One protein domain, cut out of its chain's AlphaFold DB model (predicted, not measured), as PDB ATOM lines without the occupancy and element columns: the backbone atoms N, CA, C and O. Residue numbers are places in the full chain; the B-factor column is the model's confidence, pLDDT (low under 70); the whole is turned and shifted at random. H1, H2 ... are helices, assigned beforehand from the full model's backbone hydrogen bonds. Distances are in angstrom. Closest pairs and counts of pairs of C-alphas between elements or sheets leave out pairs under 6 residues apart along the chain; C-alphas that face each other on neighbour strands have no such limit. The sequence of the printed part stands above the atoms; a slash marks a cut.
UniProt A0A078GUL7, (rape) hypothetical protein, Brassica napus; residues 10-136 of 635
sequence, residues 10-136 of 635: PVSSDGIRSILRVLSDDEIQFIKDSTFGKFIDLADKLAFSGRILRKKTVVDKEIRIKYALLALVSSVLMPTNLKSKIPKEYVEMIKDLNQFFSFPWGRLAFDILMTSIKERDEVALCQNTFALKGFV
ATOM      1  N   PRO A  10     113.424 137.660 126.866       29.17
ATOM      2  CA  PRO A  10     112.429 136.647 127.211       29.17
ATOM      3  C   PRO A  10     111.956 135.930 125.936       29.17
ATOM      4  O   PRO A  10     110.878 136.193 125.400       29.17
ATOM      5  N   VAL A  11     112.821 135.071 125.391       29.56
ATOM      6  CA  VAL A  11     112.631 134.327 124.140       29.56
ATOM      7  C   VAL A  11     113.256 132.935 124.289       29.56
ATOM      8  O   VAL A  11     114.341 132.801 124.847       29.56
ATOM      9  N   SER A  12     112.553 131.902 123.811       35.41
ATOM     10  CA  SER A  12     112.927 130.495 124.019       35.41
ATOM     11  C   SER A  12     114.277 130.093 123.399       35.41
ATOM     12  O   SER A  12     114.730 130.658 122.403       35.41
ATOM     13  N   SER A  13     114.871 129.050 123.979       39.12
ATOM     14  CA  SER A  13     116.196 128.454 123.740       39.12
ATOM     15  C   SER A  13     116.388 127.697 122.410       39.12
ATOM     16  O   SER A  13     117.299 126.879 122.304       39.12
ATOM     17  N   ASP A  14     115.545 127.956 121.409       50.06
ATOM     18  CA  ASP A  14     115.387 127.123 120.206       50.06
ATOM     19  C   ASP A  14     115.729 127.863 118.899       50.06
ATOM     20  O   ASP A  14     115.082 127.689 117.871       50.06
ATOM     21  N   GLY A  15     116.759 128.706 118.900       56.53
ATOM     22  CA  GLY A  15     117.188 129.483 117.733       56.53
ATOM     23  C   GLY A  15     117.568 128.615 116.537       56.53
ATOM     24  O   GLY A  15     116.835 128.569 115.553       56.53
ATOM     25  N   ILE A  16     118.685 127.886 116.629       62.12
ATOM     26  CA  ILE A  16     119.112 126.999 115.534       62.12
ATOM     27  C   ILE A  16     118.149 125.810 115.396       62.12
ATOM     28  O   ILE A  16     117.811 125.428 114.281       62.12
ATOM     29  N   ARG A  17     117.598 125.288 116.502       63.44
ATOM     30  CA  ARG A  17     116.615 124.191 116.455       63.44
ATOM     31  C   ARG A  17     115.324 124.551 115.713       63.44
ATOM     32  O   ARG A  17     114.826 123.709 114.979       63.44
ATOM     33  N   SER A  18     114.794 125.773 115.827       61.03
ATOM     34  CA  SER A  18     113.605 126.185 115.051       61.03
ATOM     35  C   SER A  18     113.893 126.345 113.557       61.03
ATOM     36  O   SER A  18     113.030 126.014 112.745       61.03
ATOM     37  N   ILE A  19     115.117 126.739 113.184       66.12
ATOM     38  CA  ILE A  19     115.581 126.711 111.789       66.12
ATOM     39  C   ILE A  19     115.642 125.255 111.292       66.12
ATOM     40  O   ILE A  19     115.053 124.938 110.260       66.12
ATOM     41  N   LEU A  20     116.280 124.357 112.054       68.19
ATOM     42  CA  LEU A  20     116.447 122.940 111.700       68.19
ATOM     43  C   LEU A  20     115.114 122.175 111.599       68.19
ATOM     44  O   LEU A  20     114.935 121.428 110.644       68.19
ATOM     45  N   ARG A  21     114.137 122.412 112.494       71.06
ATOM     46  CA  ARG A  21     112.791 121.778 112.461       71.06
ATOM     47  C   ARG A  21     112.008 122.017 111.153       71.06
ATOM     48  O   ARG A  21     110.988 121.365 110.920       71.06
ATOM     49  N   VAL A  22     112.433 122.965 110.313       70.31
ATOM     50  CA  VAL A  22     111.773 123.312 109.039       70.31
ATOM     51  C   VAL A  22     112.511 122.753 107.811       70.31
ATOM     52  O   VAL A  22     111.922 122.725 106.729       70.31
ATOM     53  N   LEU A  23     113.736 122.249 107.978       78.44
ATOM     54  CA  LEU A  23     114.534 121.593 106.936       78.44
ATOM     55  C   LEU A  23     114.260 120.075 106.864       78.44
ATOM     56  O   LEU A  23     113.634 119.507 107.761       78.44
ATOM     57  N   SER A  24     114.717 119.421 105.792       82.00
ATOM     58  CA  SER A  24     114.886 117.956 105.736       82.00
ATOM     59  C   SER A  24     116.316 117.531 106.092       82.00
ATOM     60  O   SER A  24     117.231 118.354 106.067       82.00
ATOM     61  N   ASP A  25     116.540 116.246 106.379       85.06
ATOM     62  CA  ASP A  25     117.866 115.742 106.768       85.06
ATOM     63  C   ASP A  25     118.941 116.017 105.698       85.06
ATOM     64  O   ASP A  25     120.027 116.479 106.040       85.06
ATOM     65  N   ASP A  26     118.623 115.880 104.402       86.75
ATOM     66  CA  ASP A  26     119.520 116.280 103.302       86.75
ATOM     67  C   ASP A  26     119.924 117.765 103.344       86.75
ATOM     68  O   ASP A  26     121.003 118.143 102.894       86.75
ATOM     69  N   GLU A  27     119.009 118.639 103.770       86.81
ATOM     70  CA  GLU A  27     119.214 120.092 103.815       86.81
ATOM     71  C   GLU A  27     120.041 120.476 105.040       86.81
ATOM     72  O   GLU A  27     120.879 121.374 104.969       86.81
ATOM     73  N   ILE A  28     119.847 119.754 106.145       85.00
ATOM     74  CA  ILE A  28     120.698 119.835 107.330       85.00
ATOM     75  C   ILE A  28     122.109 119.350 106.980       85.00
ATOM     76  O   ILE A  28     123.072 120.046 107.298       85.00
ATOM     77  N   GLN A  29     122.243 118.220 106.276       88.38
ATOM     78  CA  GLN A  29     123.541 117.682 105.869       88.38
ATOM     79  C   GLN A  29     124.262 118.612 104.883       88.38
ATOM     80  O   GLN A  29     125.419 118.939 105.113       88.38
ATOM     81  N   PHE A  30     123.568 119.167 103.883       89.88
ATOM     82  CA  PHE A  30     124.146 120.174 102.982       89.88
ATOM     83  C   PHE A  30     124.711 121.397 103.731       89.88
ATOM     84  O   PHE A  30     125.740 121.946 103.345       89.88
ATOM     85  N   ILE A  31     124.065 121.833 104.821       88.19
ATOM     86  CA  ILE A  31     124.594 122.921 105.656       88.19
ATOM     87  C   ILE A  31     125.742 122.424 106.559       88.19
ATOM     88  O   ILE A  31     126.685 123.186 106.785       88.19
ATOM     89  N   LYS A  32     125.726 121.163 107.022       86.94
ATOM     90  CA  LYS A  32     126.852 120.525 107.738       86.94
ATOM     91  C   LYS A  32     128.118 120.404 106.892       86.94
ATOM     92  O   LYS A  32     129.202 120.648 107.410       86.94
ATOM     93  N   ASP A  33     127.976 120.121 105.603       87.88
ATOM     94  CA  ASP A  33     129.093 119.995 104.658       87.88
ATOM     95  C   ASP A  33     129.676 121.365 104.230       87.88
ATOM     96  O   ASP A  33     130.655 121.433 103.489       87.88
ATOM     97  N   SER A  34     129.085 122.474 104.697       88.06
ATOM     98  CA  SER A  34     129.490 123.849 104.374       88.06
ATOM     99  C   SER A  34     130.341 124.510 105.469       88.06
ATOM    100  O   SER A  34     130.451 124.017 106.594       88.06
ATOM    101  N   THR A  35     130.846 125.721 105.203       84.44
ATOM    102  CA  THR A  35     131.514 126.573 106.211       84.44
ATOM    103  C   THR A  35     130.641 126.887 107.438       84.44
ATOM    104  O   THR A  35     131.167 127.269 108.485       84.44
ATOM    105  N   PHE A  36     129.321 126.670 107.363       84.75
ATOM    106  CA  PHE A  36     128.395 126.818 108.488       84.75
ATOM    107  C   PHE A  36     128.206 125.544 109.332       84.75
ATOM    108  O   PHE A  36     127.549 125.611 110.373       84.75
ATOM    109  N   GLY A  37     128.783 124.399 108.954       81.06
ATOM    110  CA  GLY A  37     128.482 123.116 109.596       81.06
ATOM    111  C   GLY A  37     128.773 123.066 111.093       81.06
ATOM    112  O   GLY A  37     127.946 122.586 111.872       81.06
ATOM    113  N   LYS A  38     129.861 123.717 111.526       76.69
ATOM    114  CA  LYS A  38     130.206 123.862 112.949       76.69
ATOM    115  C   LYS A  38     129.075 124.516 113.764       76.69
ATOM    116  O   LYS A  38     128.892 124.142 114.915       76.69
ATOM    117  N   PHE A  39     128.259 125.422 113.206       73.50
ATOM    118  CA  PHE A  39     127.097 125.980 113.925       73.50
ATOM    119  C   PHE A  39     125.980 124.955 114.150       73.50
ATOM    120  O   PHE A  39     125.242 125.066 115.128       73.50
ATOM    121  N   ILE A  40     125.849 123.969 113.260       75.19
ATOM    122  CA  ILE A  40     124.829 122.922 113.350       75.19
ATOM    123  C   ILE A  40     125.229 121.894 114.408       75.19
ATOM    124  O   ILE A  40     124.425 121.580 115.278       75.19
ATOM    125  N   ASP A  41     126.488 121.454 114.423       70.62
ATOM    126  CA  ASP A  41     126.989 120.540 115.463       70.62
ATOM    127  C   ASP A  41     127.026 121.204 116.855       70.62
ATOM    128  O   ASP A  41     126.845 120.555 117.888       70.62
ATOM    129  N   LEU A  42     127.192 122.530 116.901       63.91
ATOM    130  CA  LEU A  42     127.048 123.317 118.126       63.91
ATOM    131  C   LEU A  42     125.590 123.481 118.584       63.91
ATOM    132  O   LEU A  42     125.375 123.736 119.769       63.91
ATOM    133  N   ALA A  43     124.591 123.321 117.708       60.78
ATOM    134  CA  ALA A  43     123.175 123.465 118.064       60.78
ATOM    135  C   ALA A  43     122.692 122.393 119.055       60.78
ATOM    136  O   ALA A  43     121.755 122.636 119.818       60.78
ATOM    137  N   ASP A  44     123.359 121.236 119.083       53.22
ATOM    138  CA  ASP A  44     123.106 120.197 120.078       53.22
ATOM    139  C   ASP A  44     123.864 120.419 121.386       53.22
ATOM    140  O   ASP A  44     123.315 120.164 122.461       53.22
ATOM    141  N   LYS A  45     125.074 120.991 121.315       54.44
ATOM    142  CA  LYS A  45     125.841 121.411 122.495       54.44
ATOM    143  C   LYS A  45     125.206 122.603 123.229       54.44
ATOM    144  O   LYS A  45     125.351 122.681 124.447       54.44
ATOM    145  N   LEU A  46     124.549 123.544 122.535       50.69
ATOM    146  CA  LEU A  46     124.181 124.855 123.095       50.69
ATOM    147  C   LEU A  46     122.778 125.369 122.729       50.69
ATOM    148  O   LEU A  46     122.342 125.385 121.582       50.69
ATOM    149  N   ALA A  47     122.110 125.908 123.750       49.84
ATOM    150  CA  ALA A  47     120.800 126.555 123.694       49.84
ATOM    151  C   ALA A  47     120.863 127.976 123.086       49.84
ATOM    152  O   ALA A  47     120.683 128.974 123.790       49.84
ATOM    153  N   PHE A  48     121.134 128.085 121.783       49.59
ATOM    154  CA  PHE A  48     121.096 129.365 121.064       49.59
ATOM    155  C   PHE A  48     119.687 129.978 121.093       49.59
ATOM    156  O   PHE A  48     118.719 129.320 120.726       49.59
ATOM    157  N   SER A  49     119.554 131.252 121.468       43.09
ATOM    158  CA  SER A  49     118.270 131.971 121.429       43.09
ATOM    159  C   SER A  49     118.026 132.587 120.051       43.09
ATOM    160  O   SER A  49     118.799 133.428 119.598       43.09
ATOM    161  N   GLY A  50     116.900 132.252 119.425       41.94
ATOM    162  CA  GLY A  50     116.476 132.819 118.146       41.94
ATOM    163  C   GLY A  50     115.015 132.500 117.836       41.94
ATOM    164  O   GLY A  50     114.381 131.690 118.505       41.94
ATOM    165  N   ARG A  51     114.460 133.170 116.823       40.22
ATOM    166  CA  ARG A  51     113.120 132.903 116.277       40.22
ATOM    167  C   ARG A  51     113.138 133.173 114.779       40.22
ATOM    168  O   ARG A  51     113.064 134.341 114.414       40.22
ATOM    169  N   ILE A  52     113.172 132.146 113.932       48.03
ATOM    170  CA  ILE A  52     112.880 132.250 112.492       48.03
ATOM    171  C   ILE A  52     112.418 130.882 111.968       48.03
ATOM    172  O   ILE A  52     112.821 129.854 112.493       48.03
ATOM    173  N   LEU A  53     111.552 130.919 110.948       42.97
ATOM    174  CA  LEU A  53     110.777 129.807 110.380       42.97
ATOM    175  C   LEU A  53     109.790 129.164 111.383       42.97
ATOM    176  O   LEU A  53     110.151 128.620 112.417       42.97
ATOM    177  N   ARG A  54     108.488 129.269 111.082       44.09
ATOM    178  CA  ARG A  54     107.390 128.713 111.906       44.09
ATOM    179  C   ARG A  54     106.368 127.881 111.122       44.09
ATOM    180  O   ARG A  54     105.408 127.408 111.715       44.09
ATOM    181  N   LYS A  55     106.525 127.744 109.801       45.62
ATOM    182  CA  LYS A  55     105.640 126.954 108.929       45.62
ATOM    183  C   LYS A  55     106.421 126.406 107.734       45.62
ATOM    184  O   LYS A  55     107.216 127.138 107.146       45.62
ATOM    185  N   LYS A  56     106.130 125.167 107.326       51.28
ATOM    186  CA  LYS A  56     106.625 124.537 106.086       51.28
ATOM    187  C   LYS A  56     105.868 125.055 104.843       51.28
ATOM    188  O   LYS A  56     105.300 124.281 104.088       51.28
ATOM    189  N   THR A  57     105.804 126.378 104.654       50.44
ATOM    190  CA  THR A  57     105.131 127.014 103.494       50.44
ATOM    191  C   THR A  57     106.033 127.173 102.270       50.44
ATOM    192  O   THR A  57     105.537 127.458 101.185       50.44
ATOM    193  N   VAL A  58     107.350 127.015 102.425       60.00
ATOM    194  CA  VAL A  58     108.307 127.001 101.309       60.00
ATOM    195  C   VAL A  58     108.534 125.549 100.905       60.00
ATOM    196  O   VAL A  58     109.142 124.793 101.663       60.00
ATOM    197  N   VAL A  59     108.024 125.162  99.733       65.06
ATOM    198  CA  VAL A  59     108.146 123.794  99.186       65.06
ATOM    199  C   VAL A  59     109.508 123.568  98.516       65.06
ATOM    200  O   VAL A  59     110.024 122.452  98.547       65.06
ATOM    201  N   ASP A  60     110.132 124.626  98.002       80.06
ATOM    202  CA  ASP A  60     111.438 124.566  97.345       80.06
ATOM    203  C   ASP A  60     112.614 124.351  98.325       80.06
ATOM    204  O   ASP A  60     112.693 124.999  99.374       80.06
ATOM    205  N   LYS A  61     113.533 123.442  97.965       84.12
ATOM    206  CA  LYS A  61     114.714 123.051  98.760       84.12
ATOM    207  C   LYS A  61     115.785 124.141  98.805       84.12
ATOM    208  O   LYS A  61     116.331 124.434  99.868       84.12
ATOM    209  N   GLU A  62     116.067 124.778  97.673       83.12
ATOM    210  CA  GLU A  62     117.114 125.793  97.573       83.12
ATOM    211  C   GLU A  62     116.723 127.061  98.347       83.12
ATOM    212  O   GLU A  62     117.525 127.607  99.104       83.12
ATOM    213  N   ILE A  63     115.459 127.490  98.252       79.94
ATOM    214  CA  ILE A  63     114.924 128.625  99.015       79.94
ATOM    215  C   ILE A  63     114.908 128.316 100.523       79.94
ATOM    216  O   ILE A  63     115.251 129.200 101.312       79.94
ATOM    217  N   ARG A  64     114.582 127.081 100.950       80.62
ATOM    218  CA  ARG A  64     114.696 126.672 102.368       80.62
ATOM    219  C   ARG A  64     116.130 126.809 102.885       80.62
ATOM    220  O   ARG A  64     116.334 127.476 103.900       80.62
ATOM    221  N   ILE A  65     117.111 126.258 102.166       85.19
ATOM    222  CA  ILE A  65     118.541 126.368 102.503       85.19
ATOM    223  C   ILE A  65     118.965 127.843 102.571       85.19
ATOM    224  O   ILE A  65     119.531 128.285 103.573       85.19
ATOM    225  N   LYS A  66     118.628 128.643 101.553       87.25
ATOM    226  CA  LYS A  66     118.966 130.076 101.497       87.25
ATOM    227  C   LYS A  66     118.356 130.868 102.658       87.25
ATOM    228  O   LYS A  66     119.021 131.729 103.233       87.25
ATOM    229  N   TYR A  67     117.125 130.556 103.068       81.56
ATOM    230  CA  TYR A  67     116.499 131.171 104.243       81.56
ATOM    231  C   TYR A  67     117.132 130.714 105.564       81.56
ATOM    232  O   TYR A  67     117.296 131.546 106.457       81.56
ATOM    233  N   ALA A  68     117.532 129.447 105.695       81.56
ATOM    234  CA  ALA A  68     118.245 128.950 106.873       81.56
ATOM    235  C   ALA A  68     119.625 129.613 107.036       81.56
ATOM    236  O   ALA A  68     119.970 130.057 108.130       81.56
ATOM    237  N   LEU A  69     120.378 129.774 105.947       86.81
ATOM    238  CA  LEU A  69     121.681 130.449 105.950       86.81
ATOM    239  C   LEU A  69     121.564 131.940 106.302       86.81
ATOM    240  O   LEU A  69     122.283 132.424 107.178       86.81
ATOM    241  N   LEU A  70     120.594 132.660 105.718       84.19
ATOM    242  CA  LEU A  70     120.285 134.031 106.143       84.19
ATOM    243  C   LEU A  70     119.881 134.108 107.625       84.19
ATOM    244  O   LEU A  70     120.227 135.078 108.305       84.19
ATOM    245  N   ALA A  71     119.156 133.113 108.138       77.88
ATOM    246  CA  ALA A  71     118.744 133.055 109.538       77.88
ATOM    247  C   ALA A  71     119.935 132.852 110.486       77.88
ATOM    248  O   ALA A  71     120.039 133.562 111.486       77.88
ATOM    249  N   LEU A  72     120.860 131.944 110.158       79.75
ATOM    250  CA  LEU A  72     122.102 131.735 110.909       79.75
ATOM    251  C   LEU A  72     122.941 133.021 110.942       79.75
ATOM    252  O   LEU A  72     123.293 133.498 112.022       79.75
ATOM    253  N   VAL A  73     123.171 133.647 109.783       83.50
ATOM    254  CA  VAL A  73     123.917 134.913 109.687       83.50
ATOM    255  C   VAL A  73     123.262 136.031 110.507       83.50
ATOM    256  O   VAL A  73     123.941 136.695 111.285       83.50
ATOM    257  N   SER A  74     121.948 136.238 110.381       75.50
ATOM    258  CA  SER A  74     121.256 137.383 111.003       75.50
ATOM    259  C   SER A  74     120.839 137.194 112.468       75.50
ATOM    260  O   SER A  74     120.599 138.189 113.152       75.50
ATOM    261  N   SER A  75     120.742 135.955 112.969       71.44
ATOM    262  CA  SER A  75     120.302 135.679 114.350       71.44
ATOM    263  C   SER A  75     121.363 135.048 115.253       71.44
ATOM    264  O   SER A  75     121.337 135.306 116.455       71.44
ATOM    265  N   VAL A  76     122.310 134.276 114.706       74.44
ATOM    266  CA  VAL A  76     123.393 133.648 115.485       74.44
ATOM    267  C   VAL A  76     124.668 134.474 115.388       74.44
ATOM    268  O   VAL A  76     125.237 134.837 116.417       74.44
ATOM    269  N   LEU A  77     125.101 134.778 114.159       78.31
ATOM    270  CA  LEU A  77     126.413 135.363 113.892       78.31
ATOM    271  C   LEU A  77     126.440 136.888 114.068       78.31
ATOM    272  O   LEU A  77     127.319 137.422 114.734       78.31
ATOM    273  N   MET A  78     125.476 137.607 113.492       77.75
ATOM    274  CA  MET A  78     125.396 139.070 113.566       77.75
ATOM    275  C   MET A  78     124.038 139.546 114.106       77.75
ATOM    276  O   MET A  78     123.316 140.267 113.414       77.75
ATOM    277  N   PRO A  79     123.675 139.184 115.354       70.44
ATOM    278  CA  PRO A  79     122.486 139.712 116.012       70.44
ATOM    279  C   PRO A  79     122.645 141.221 116.256       70.44
ATOM    280  O   PRO A  79     123.283 141.654 117.214       70.44
ATOM    281  N   THR A  80     122.056 142.045 115.385       61.91
ATOM    282  CA  THR A  80     122.062 143.509 115.543       61.91
ATOM    283  C   THR A  80     120.937 143.982 116.463       61.91
ATOM    284  O   THR A  80     121.172 144.742 117.400       61.91
ATOM    285  N   ASN A  81     119.697 143.558 116.193       54.78
ATOM    286  CA  ASN A  81     118.495 143.966 116.920       54.78
ATOM    287  C   ASN A  81     117.263 143.163 116.461       54.78
ATOM    288  O   ASN A  81     117.031 142.996 115.272       54.78
ATOM    289  N   LEU A  82     116.391 142.759 117.397       48.25
ATOM    290  CA  LEU A  82     115.191 141.915 117.172       48.25
ATOM    291  C   LEU A  82     114.096 142.506 116.244       48.25
ATOM    292  O   LEU A  82     112.996 141.960 116.157       48.25
ATOM    293  N   LYS A  83     114.361 143.646 115.598       47.50
ATOM    294  CA  LYS A  83     113.454 144.367 114.693       47.50
ATOM    295  C   LYS A  83     114.108 144.746 113.355       47.50
ATOM    296  O   LYS A  83     113.406 145.298 112.505       47.50
ATOM    297  N   SER A  84     115.414 144.522 113.159       55.22
ATOM    298  CA  SER A  84     116.047 144.815 111.869       55.22
ATOM    299  C   SER A  84     115.510 143.890 110.782       55.22
ATOM    300  O   SER A  84     115.144 142.737 111.017       55.22
ATOM    301  N   LYS A  85     115.454 144.416 109.561       63.53
ATOM    302  CA  LYS A  85     115.363 143.578 108.367       63.53
ATOM    303  C   LYS A  85     116.756 143.027 108.076       63.53
ATOM    304  O   LYS A  85     117.745 143.699 108.360       63.53
ATOM    305  N   ILE A  86     116.814 141.845 107.473       73.38
ATOM    306  CA  ILE A  86     118.055 141.303 106.913       73.38
ATOM    307  C   ILE A  86     118.602 142.338 105.903       73.38
ATOM    308  O   ILE A  86     117.816 142.797 105.063       73.38
ATOM    309  N   PRO A  87     119.885 142.744 105.992       75.75
ATOM    310  CA  PRO A  87     120.511 143.658 105.038       75.75
ATOM    311  C   PRO A  87     120.329 143.199 103.591       75.75
ATOM    312  O   PRO A  87     120.357 141.999 103.300       75.75
ATOM    313  N   LYS A  88     120.144 144.150 102.667       78.19
ATOM    314  CA  LYS A  88     119.911 143.836 101.249       78.19
ATOM    315  C   LYS A  88     121.125 143.112 100.664       78.19
ATOM    316  O   LYS A  88     120.981 142.220  99.844       78.19
ATOM    317  N   GLU A  89     122.300 143.462 101.154       83.44
ATOM    318  CA  GLU A  89     123.620 142.978 100.783       83.44
ATOM    319  C   GLU A  89     123.698 141.455 100.974       83.44
ATOM    320  O   GLU A  89     124.049 140.735 100.045       83.44
ATOM    321  N   TYR A  90     123.229 140.942 102.118       86.25
ATOM    322  CA  TYR A  90     123.195 139.500 102.387       86.25
ATOM    323  C   TYR A  90     122.169 138.779 101.489       86.25
ATOM    324  O   TYR A  90     122.391 137.641 101.085       86.25
ATOM    325  N   VAL A  91     121.059 139.449 101.145       84.75
ATOM    326  CA  VAL A  91     120.005 138.939 100.239       84.75
ATOM    327  C   VAL A  91     120.430 138.982  98.761       84.75
ATOM    328  O   VAL A  91     119.914 138.220  97.945       84.75
ATOM    329  N   GLU A  92     121.384 139.841  98.396       87.00
ATOM    330  CA  GLU A  92     122.053 139.804  97.094       87.00
ATOM    331  C   GLU A  92     123.080 138.663  97.046       87.00
ATOM    332  O   GLU A  92     123.024 137.856  96.123       87.00
ATOM    333  N   MET A  93     123.942 138.534  98.062       88.81
ATOM    334  CA  MET A  93     124.978 137.490  98.127       88.81
ATOM    335  C   MET A  93     124.402 136.069  98.127       88.81
ATOM    336  O   MET A  93     124.872 135.222  97.381       88.81
ATOM    337  N   ILE A  94     123.346 135.798  98.908       91.00
ATOM    338  CA  ILE A  94     122.748 134.451  99.032       91.00
ATOM    339  C   ILE A  94     122.144 133.916  97.717       91.00
ATOM    340  O   ILE A  94     121.717 132.763  97.647       91.00
ATOM    341  N   LYS A  95     122.083 134.728  96.654       88.94
ATOM    342  CA  LYS A  95     121.699 134.261  95.316       88.94
ATOM    343  C   LYS A  95     122.688 133.220  94.792       88.94
ATOM    344  O   LYS A  95     122.234 132.237  94.210       88.94
ATOM    345  N   ASP A  96     123.979 133.385  95.074       92.56
ATOM    346  CA  ASP A  96     125.039 132.418  94.788       92.56
ATOM    347  C   ASP A  96     125.520 131.792  96.107       92.56
ATOM    348  O   ASP A  96     126.104 132.461  96.960       92.56
ATOM    349  N   LEU A  97     125.256 130.495  96.295       91.50
ATOM    350  CA  LEU A  97     125.645 129.786  97.517       91.50
ATOM    351  C   LEU A  97     127.168 129.653  97.664       91.50
ATOM    352  O   LEU A  97     127.662 129.710  98.784       91.50
ATOM    353  N   ASN A  98     127.918 129.539  96.567       90.56
ATOM    354  CA  ASN A  98     129.373 129.406  96.611       90.56
ATOM    355  C   ASN A  98     130.008 130.738  97.029       90.56
ATOM    356  O   ASN A  98     130.823 130.774  97.950       90.56
ATOM    357  N   GLN A  99     129.567 131.851  96.429       91.31
ATOM    358  CA  GLN A  99     129.979 133.190  96.861       91.31
ATOM    359  C   GLN A  99     129.584 133.458  98.322       91.31
ATOM    360  O   GLN A  99     130.359 134.053  99.070       91.31
ATOM    361  N   PHE A 100     128.401 133.003  98.747       93.12
ATOM    362  CA  PHE A 100     127.950 133.138 100.130       93.12
ATOM    363  C   PHE A 100     128.797 132.314 101.113       93.12
ATOM    364  O   PHE A 100     129.087 132.809 102.199       93.12
ATOM    365  N   PHE A 101     129.214 131.091 100.768       90.12
ATOM    366  CA  PHE A 101     130.040 130.253 101.646       90.12
ATOM    367  C   PHE A 101     131.500 130.708 101.738       90.12
ATOM    368  O   PHE A 101     132.079 130.600 102.819       90.12
ATOM    369  N   SER A 102     132.065 131.243 100.650       87.50
ATOM    370  CA  SER A 102     133.436 131.777 100.603       87.50
ATOM    371  C   SER A 102     133.580 133.189 101.185       87.50
ATOM    372  O   SER A 102     134.696 133.689 101.314       87.50
ATOM    373  N   PHE A 103     132.482 133.869 101.526       89.31
ATOM    374  CA  PHE A 103     132.549 135.194 102.143       89.31
ATOM    375  C   PHE A 103     133.064 135.108 103.599       89.31
ATOM    376  O   PHE A 103     132.591 134.254 104.356       89.31
ATOM    377  N   PRO A 104     133.967 136.007 104.050       89.06
ATOM    378  CA  PRO A 104     134.588 135.959 105.378       89.06
ATOM    379  C   PRO A 104     133.650 136.452 106.500       89.06
ATOM    380  O   PRO A 104     133.949 137.394 107.239       89.06
ATOM    381  N   TRP A 105     132.505 135.784 106.664       88.19
ATOM    382  CA  TRP A 105     131.473 136.090 107.659       88.19
ATOM    383  C   TRP A 105     132.026 136.212 109.085       88.19
ATOM    384  O   TRP A 105     131.598 137.088 109.836       88.19
ATOM    385  N   GLY A 106     132.989 135.358 109.451       85.38
ATOM    386  CA  GLY A 106     133.643 135.384 110.760       85.38
ATOM    387  C   GLY A 106     134.407 136.683 111.033       85.38
ATOM    388  O   GLY A 106     134.248 137.246 112.115       85.38
ATOM    389  N   ARG A 107     135.162 137.199 110.044       85.06
ATOM    390  CA  ARG A 107     135.909 138.466 110.161       85.06
ATOM    391  C   ARG A 107     134.932 139.634 110.328       85.06
ATOM    392  O   ARG A 107     134.980 140.311 111.347       85.06
ATOM    393  N   LEU A 108     133.926 139.743 109.454       87.88
ATOM    394  CA  LEU A 108     132.875 140.770 109.560       87.88
ATOM    395  C   LEU A 108     132.156 140.758 110.927       87.88
ATOM    396  O   LEU A 108     131.891 141.809 111.514       87.88
ATOM    397  N   ALA A 109     131.842 139.574 111.457       86.50
ATOM    398  CA  ALA A 109     131.174 139.441 112.749       86.50
ATOM    399  C   ALA A 109     132.087 139.759 113.949       86.50
ATOM    400  O   ALA A 109     131.588 140.228 114.978       86.50
ATOM    401  N   PHE A 110     133.399 139.534 113.816       87.12
ATOM    402  CA  PHE A 110     134.419 139.969 114.771       87.12
ATOM    403  C   PHE A 110     134.622 141.489 114.723       87.12
ATOM    404  O   PHE A 110     134.620 142.128 115.774       87.12
ATOM    405  N   ASP A 111     134.689 142.089 113.534       87.62
ATOM    406  CA  ASP A 111     134.847 143.535 113.355       87.62
ATOM    407  C   ASP A 111     133.667 144.306 113.949       87.62
ATOM    408  O   ASP A 111     133.856 145.285 114.673       87.62
ATOM    409  N   ILE A 112     132.436 143.828 113.732       86.69
ATOM    410  CA  ILE A 112     131.221 144.390 114.342       86.69
ATOM    411  C   ILE A 112     131.245 144.246 115.873       86.69
ATOM    412  O   ILE A 112     130.854 145.178 116.585       86.69
ATOM    413  N   LEU A 113     131.717 143.109 116.396       87.19
ATOM    414  CA  LEU A 113     131.854 142.875 117.836       87.19
ATOM    415  C   LEU A 113     132.882 143.830 118.454       87.19
ATOM    416  O   LEU A 113     132.535 144.588 119.363       87.19
ATOM    417  N   MET A 114     134.102 143.850 117.916       88.25
ATOM    418  CA  MET A 114     135.216 144.694 118.349       88.25
ATOM    419  C   MET A 114     134.880 146.187 118.224       88.25
ATOM    420  O   MET A 114     135.143 146.954 119.150       88.25
ATOM    421  N   THR A 115     134.223 146.601 117.138       88.81
ATOM    422  CA  THR A 115     133.705 147.969 116.980       88.81
ATOM    423  C   THR A 115     132.691 148.289 118.074       88.81
ATOM    424  O   THR A 115     132.829 149.306 118.741       88.81
ATOM    425  N   SER A 116     131.741 147.395 118.375       86.75
ATOM    426  CA  SER A 116     130.763 147.626 119.453       86.75
ATOM    427  C   SER A 116     131.365 147.667 120.870       86.75
ATOM    428  O   SER A 116     130.712 148.151 121.799       86.75
ATOM    429  N   ILE A 117     132.597 147.179 121.053       86.06
ATOM    430  CA  ILE A 117     133.388 147.374 122.278       86.06
ATOM    431  C   ILE A 117     134.064 148.752 122.234       86.06
ATOM    432  O   ILE A 117     133.872 149.546 123.151       86.06
ATOM    433  N   LYS A 118     134.790 149.060 121.149       86.56
ATOM    434  CA  LYS A 118     135.535 150.320 120.943       86.56
ATOM    435  C   LYS A 118     134.645 151.575 120.862       86.56
ATOM    436  O   LYS A 118     135.107 152.660 121.185       86.56
ATOM    437  N   GLU A 119     133.373 151.438 120.476       88.25
ATOM    438  CA  GLU A 119     132.353 152.507 120.456       88.25
ATOM    439  C   GLU A 119     131.963 153.027 121.860       88.25
ATOM    440  O   GLU A 119     131.198 153.989 121.961       88.25
ATOM    441  N   ARG A 120     132.407 152.383 122.951       85.25
ATOM    442  CA  ARG A 120     131.950 152.676 124.319       85.25
ATOM    443  C   ARG A 120     132.988 153.431 125.138       85.25
ATOM    444  O   ARG A 120     134.141 153.020 125.212       85.25
ATOM    445  N   ASP A 121     132.530 154.475 125.829       85.75
ATOM    446  CA  ASP A 121     133.310 155.113 126.888       85.75
ATOM    447  C   ASP A 121     133.429 154.203 128.125       85.75
ATOM    448  O   ASP A 121     132.693 153.226 128.317       85.75
ATOM    449  N   GLU A 122     134.388 154.520 128.986       84.38
ATOM    450  CA  GLU A 122     134.735 153.714 130.153       84.38
ATOM    451  C   GLU A 122     133.604 153.714 131.194       84.38
ATOM    452  O   GLU A 122     133.428 152.749 131.940       84.38
ATOM    453  N   VAL A 123     132.778 154.767 131.197       83.44
ATOM    454  CA  VAL A 123     131.566 154.880 132.019       83.44
ATOM    455  C   VAL A 123     130.484 153.903 131.542       83.44
ATOM    456  O   VAL A 123     129.830 153.275 132.374       83.44
ATOM    457  N   ALA A 124     130.304 153.729 130.229       82.38
ATOM    458  CA  ALA A 124     129.393 152.753 129.637       82.38
ATOM    459  C   ALA A 124     129.893 151.314 129.811       82.38
ATOM    460  O   ALA A 124     129.096 150.437 130.145       82.38
ATOM    461  N   LEU A 125     131.199 151.073 129.652       81.38
ATOM    462  CA  LEU A 125     131.815 149.769 129.928       81.38
ATOM    463  C   LEU A 125     131.726 149.384 131.413       81.38
ATOM    464  O   LEU A 125     131.597 148.204 131.728       81.38
ATOM    465  N   CYS A 126     131.715 150.359 132.328       79.44
ATOM    466  CA  CYS A 126     131.535 150.107 133.759       79.44
ATOM    467  C   CYS A 126     130.079 149.879 134.206       79.44
ATOM    468  O   CYS A 126     129.839 149.599 135.386       79.44
ATOM    469  N   GLN A 127     129.095 149.967 133.306       76.25
ATOM    470  CA  GLN A 127     127.706 149.635 133.632       76.25
ATOM    471  C   GLN A 127     127.549 148.131 133.877       76.25
ATOM    472  O   GLN A 127     128.133 147.305 133.184       76.25
ATOM    473  N   ASN A 128     126.674 147.750 134.813       65.69
ATOM    474  CA  ASN A 128     126.384 146.335 135.089       65.69
ATOM    475  C   ASN A 128     125.881 145.553 133.858       65.69
ATOM    476  O   ASN A 128     125.984 144.331 133.833       65.69
ATOM    477  N   THR A 129     125.299 146.223 132.863       68.94
ATOM    478  CA  THR A 129     124.684 145.578 131.698       68.94
ATOM    479  C   THR A 129     124.853 146.439 130.450       68.94
ATOM    480  O   THR A 129     124.356 147.563 130.417       68.94
ATOM    481  N   PHE A 130     125.471 145.896 129.403       74.56
ATOM    482  CA  PHE A 130     125.512 146.500 128.070       74.56
ATOM    483  C   PHE A 130     125.324 145.423 126.990       74.56
ATOM    484  O   PHE A 130     125.607 144.248 127.214       74.56
ATOM    485  N   ALA A 131     124.810 145.818 125.822       74.31
ATOM    486  CA  ALA A 131     124.518 144.912 124.710       74.31
ATOM    487  C   ALA A 131     125.604 144.997 123.625       74.31
ATOM    488  O   ALA A 131     125.793 146.050 123.008       74.31
ATOM    489  N   LEU A 132     126.321 143.900 123.399       78.06
ATOM    490  CA  LEU A 132     127.299 143.770 122.316       78.06
ATOM    491  C   LEU A 132     126.610 143.384 120.996       78.06
ATOM    492  O   LEU A 132     125.566 142.733 121.012       78.06
ATOM    493  N   LYS A 133     127.196 143.806 119.870       81.88
ATOM    494  CA  LYS A 133     126.803 143.397 118.508       81.88
ATOM    495  C   LYS A 133     127.730 142.259 118.037       81.88
ATOM    496  O   LYS A 133     128.747 142.000 118.674       81.88
ATOM    497  N   GLY A 134     127.432 141.629 116.900       81.75
ATOM    498  CA  GLY A 134     128.313 140.610 116.304       81.75
ATOM    499  C   GLY A 134     128.321 139.289 117.081       81.75
ATOM    500  O   GLY A 134     127.439 139.042 117.908       81.75
ATOM    501  N   PHE A 135     129.299 138.418 116.815       79.38
ATOM    502  CA  PHE A 135     129.226 137.018 117.256       79.38
ATOM    503  C   PHE A 135     129.730 136.799 118.694       79.38
ATOM    504  O   PHE A 135     130.670 136.048 118.939       79.38
ATOM    505  N   VAL A 136     129.081 137.434 119.677       76.44
ATOM    506  CA  VAL A 136     129.423 137.341 121.117       76.44
ATOM    507  C   VAL A 136     129.526 135.888 121.605       76.44
ATOM    508  O   VAL A 136     130.392 135.554 122.416       76.44
TER     509      VAL A 136
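What this domain is: This is residues 10 to 136 of the 635 residues of the protein "(rape) hypothetical protein" of Brassica napus (UniProt A0A078GUL7). The longest helix, H4, makes the core, with H1, H2 and H3 clustered on one side of it and H5 and H6 near another. H7 runs away from one end of H4 with H8 beyond it, and the last residues fold back along H7. You have 127 residues with eight named helices, H1 to H8 in order, and no named strand: all helix. The whole is compact, with a radius of gyration of the C-alphas of 15.6 A, but elongated, spanning 50 by 31 by 25 A.

Where its parts are: Find C-alpha 15 at (117.188, 129.483, 117.733), where H1 begins, residues 15 to 20. Next come H2, residues 25 to 32, and H3, residues 37 to 45, 13.3 A long. H4, residues 61 to 77, runs 22.7 A from (114.714, 123.051, 98.760). H5 is residues 88 to 93, H6 97 to 102, H7 105 to 118, 19.9 A long, and H8 122 to 125, ending at (131.815, 149.769, 129.928).

How they stand to each other: Start at the hub, H4. H1 touches it, C-alphas 19 and 68 closest at 6.0 A, at a shallow tilt of 12 degrees, opposite ways. H2 only just touches it, with 3 pairs of C-alphas within 8 A, 27 and 65 closest at 6.4 A. H3 touches H2, C-alphas 31 and 37 closest at 5.5 A. H7 only just touches H4, with 3 pairs, C-alphas 77 and 109 closest at 6.4 A. H5 and H6 are close to H4 but not clearly touching, the closest C-alphas 70 and 90 at 7.2 A and 66 and 97 at 7.8 A. H8 touches no helix. Every O i to N i+4 pair is within hydrogen-bond range in H1, H2, H5, H6 and H7, 3 of 5 in H3 and 12 of 13 in H4; H8 is too short for one.

The domain as a whole: The C-alphas of Val 59 and Val 123, the two farthest apart, are 50.9 A apart. The printed part has no cut, and the link from H3 to H4, residues 46 to 60, is long. Look for pLDDT under 70 at residues 10 to 20, 42 to 59, 80 to 85 and 128 to 129.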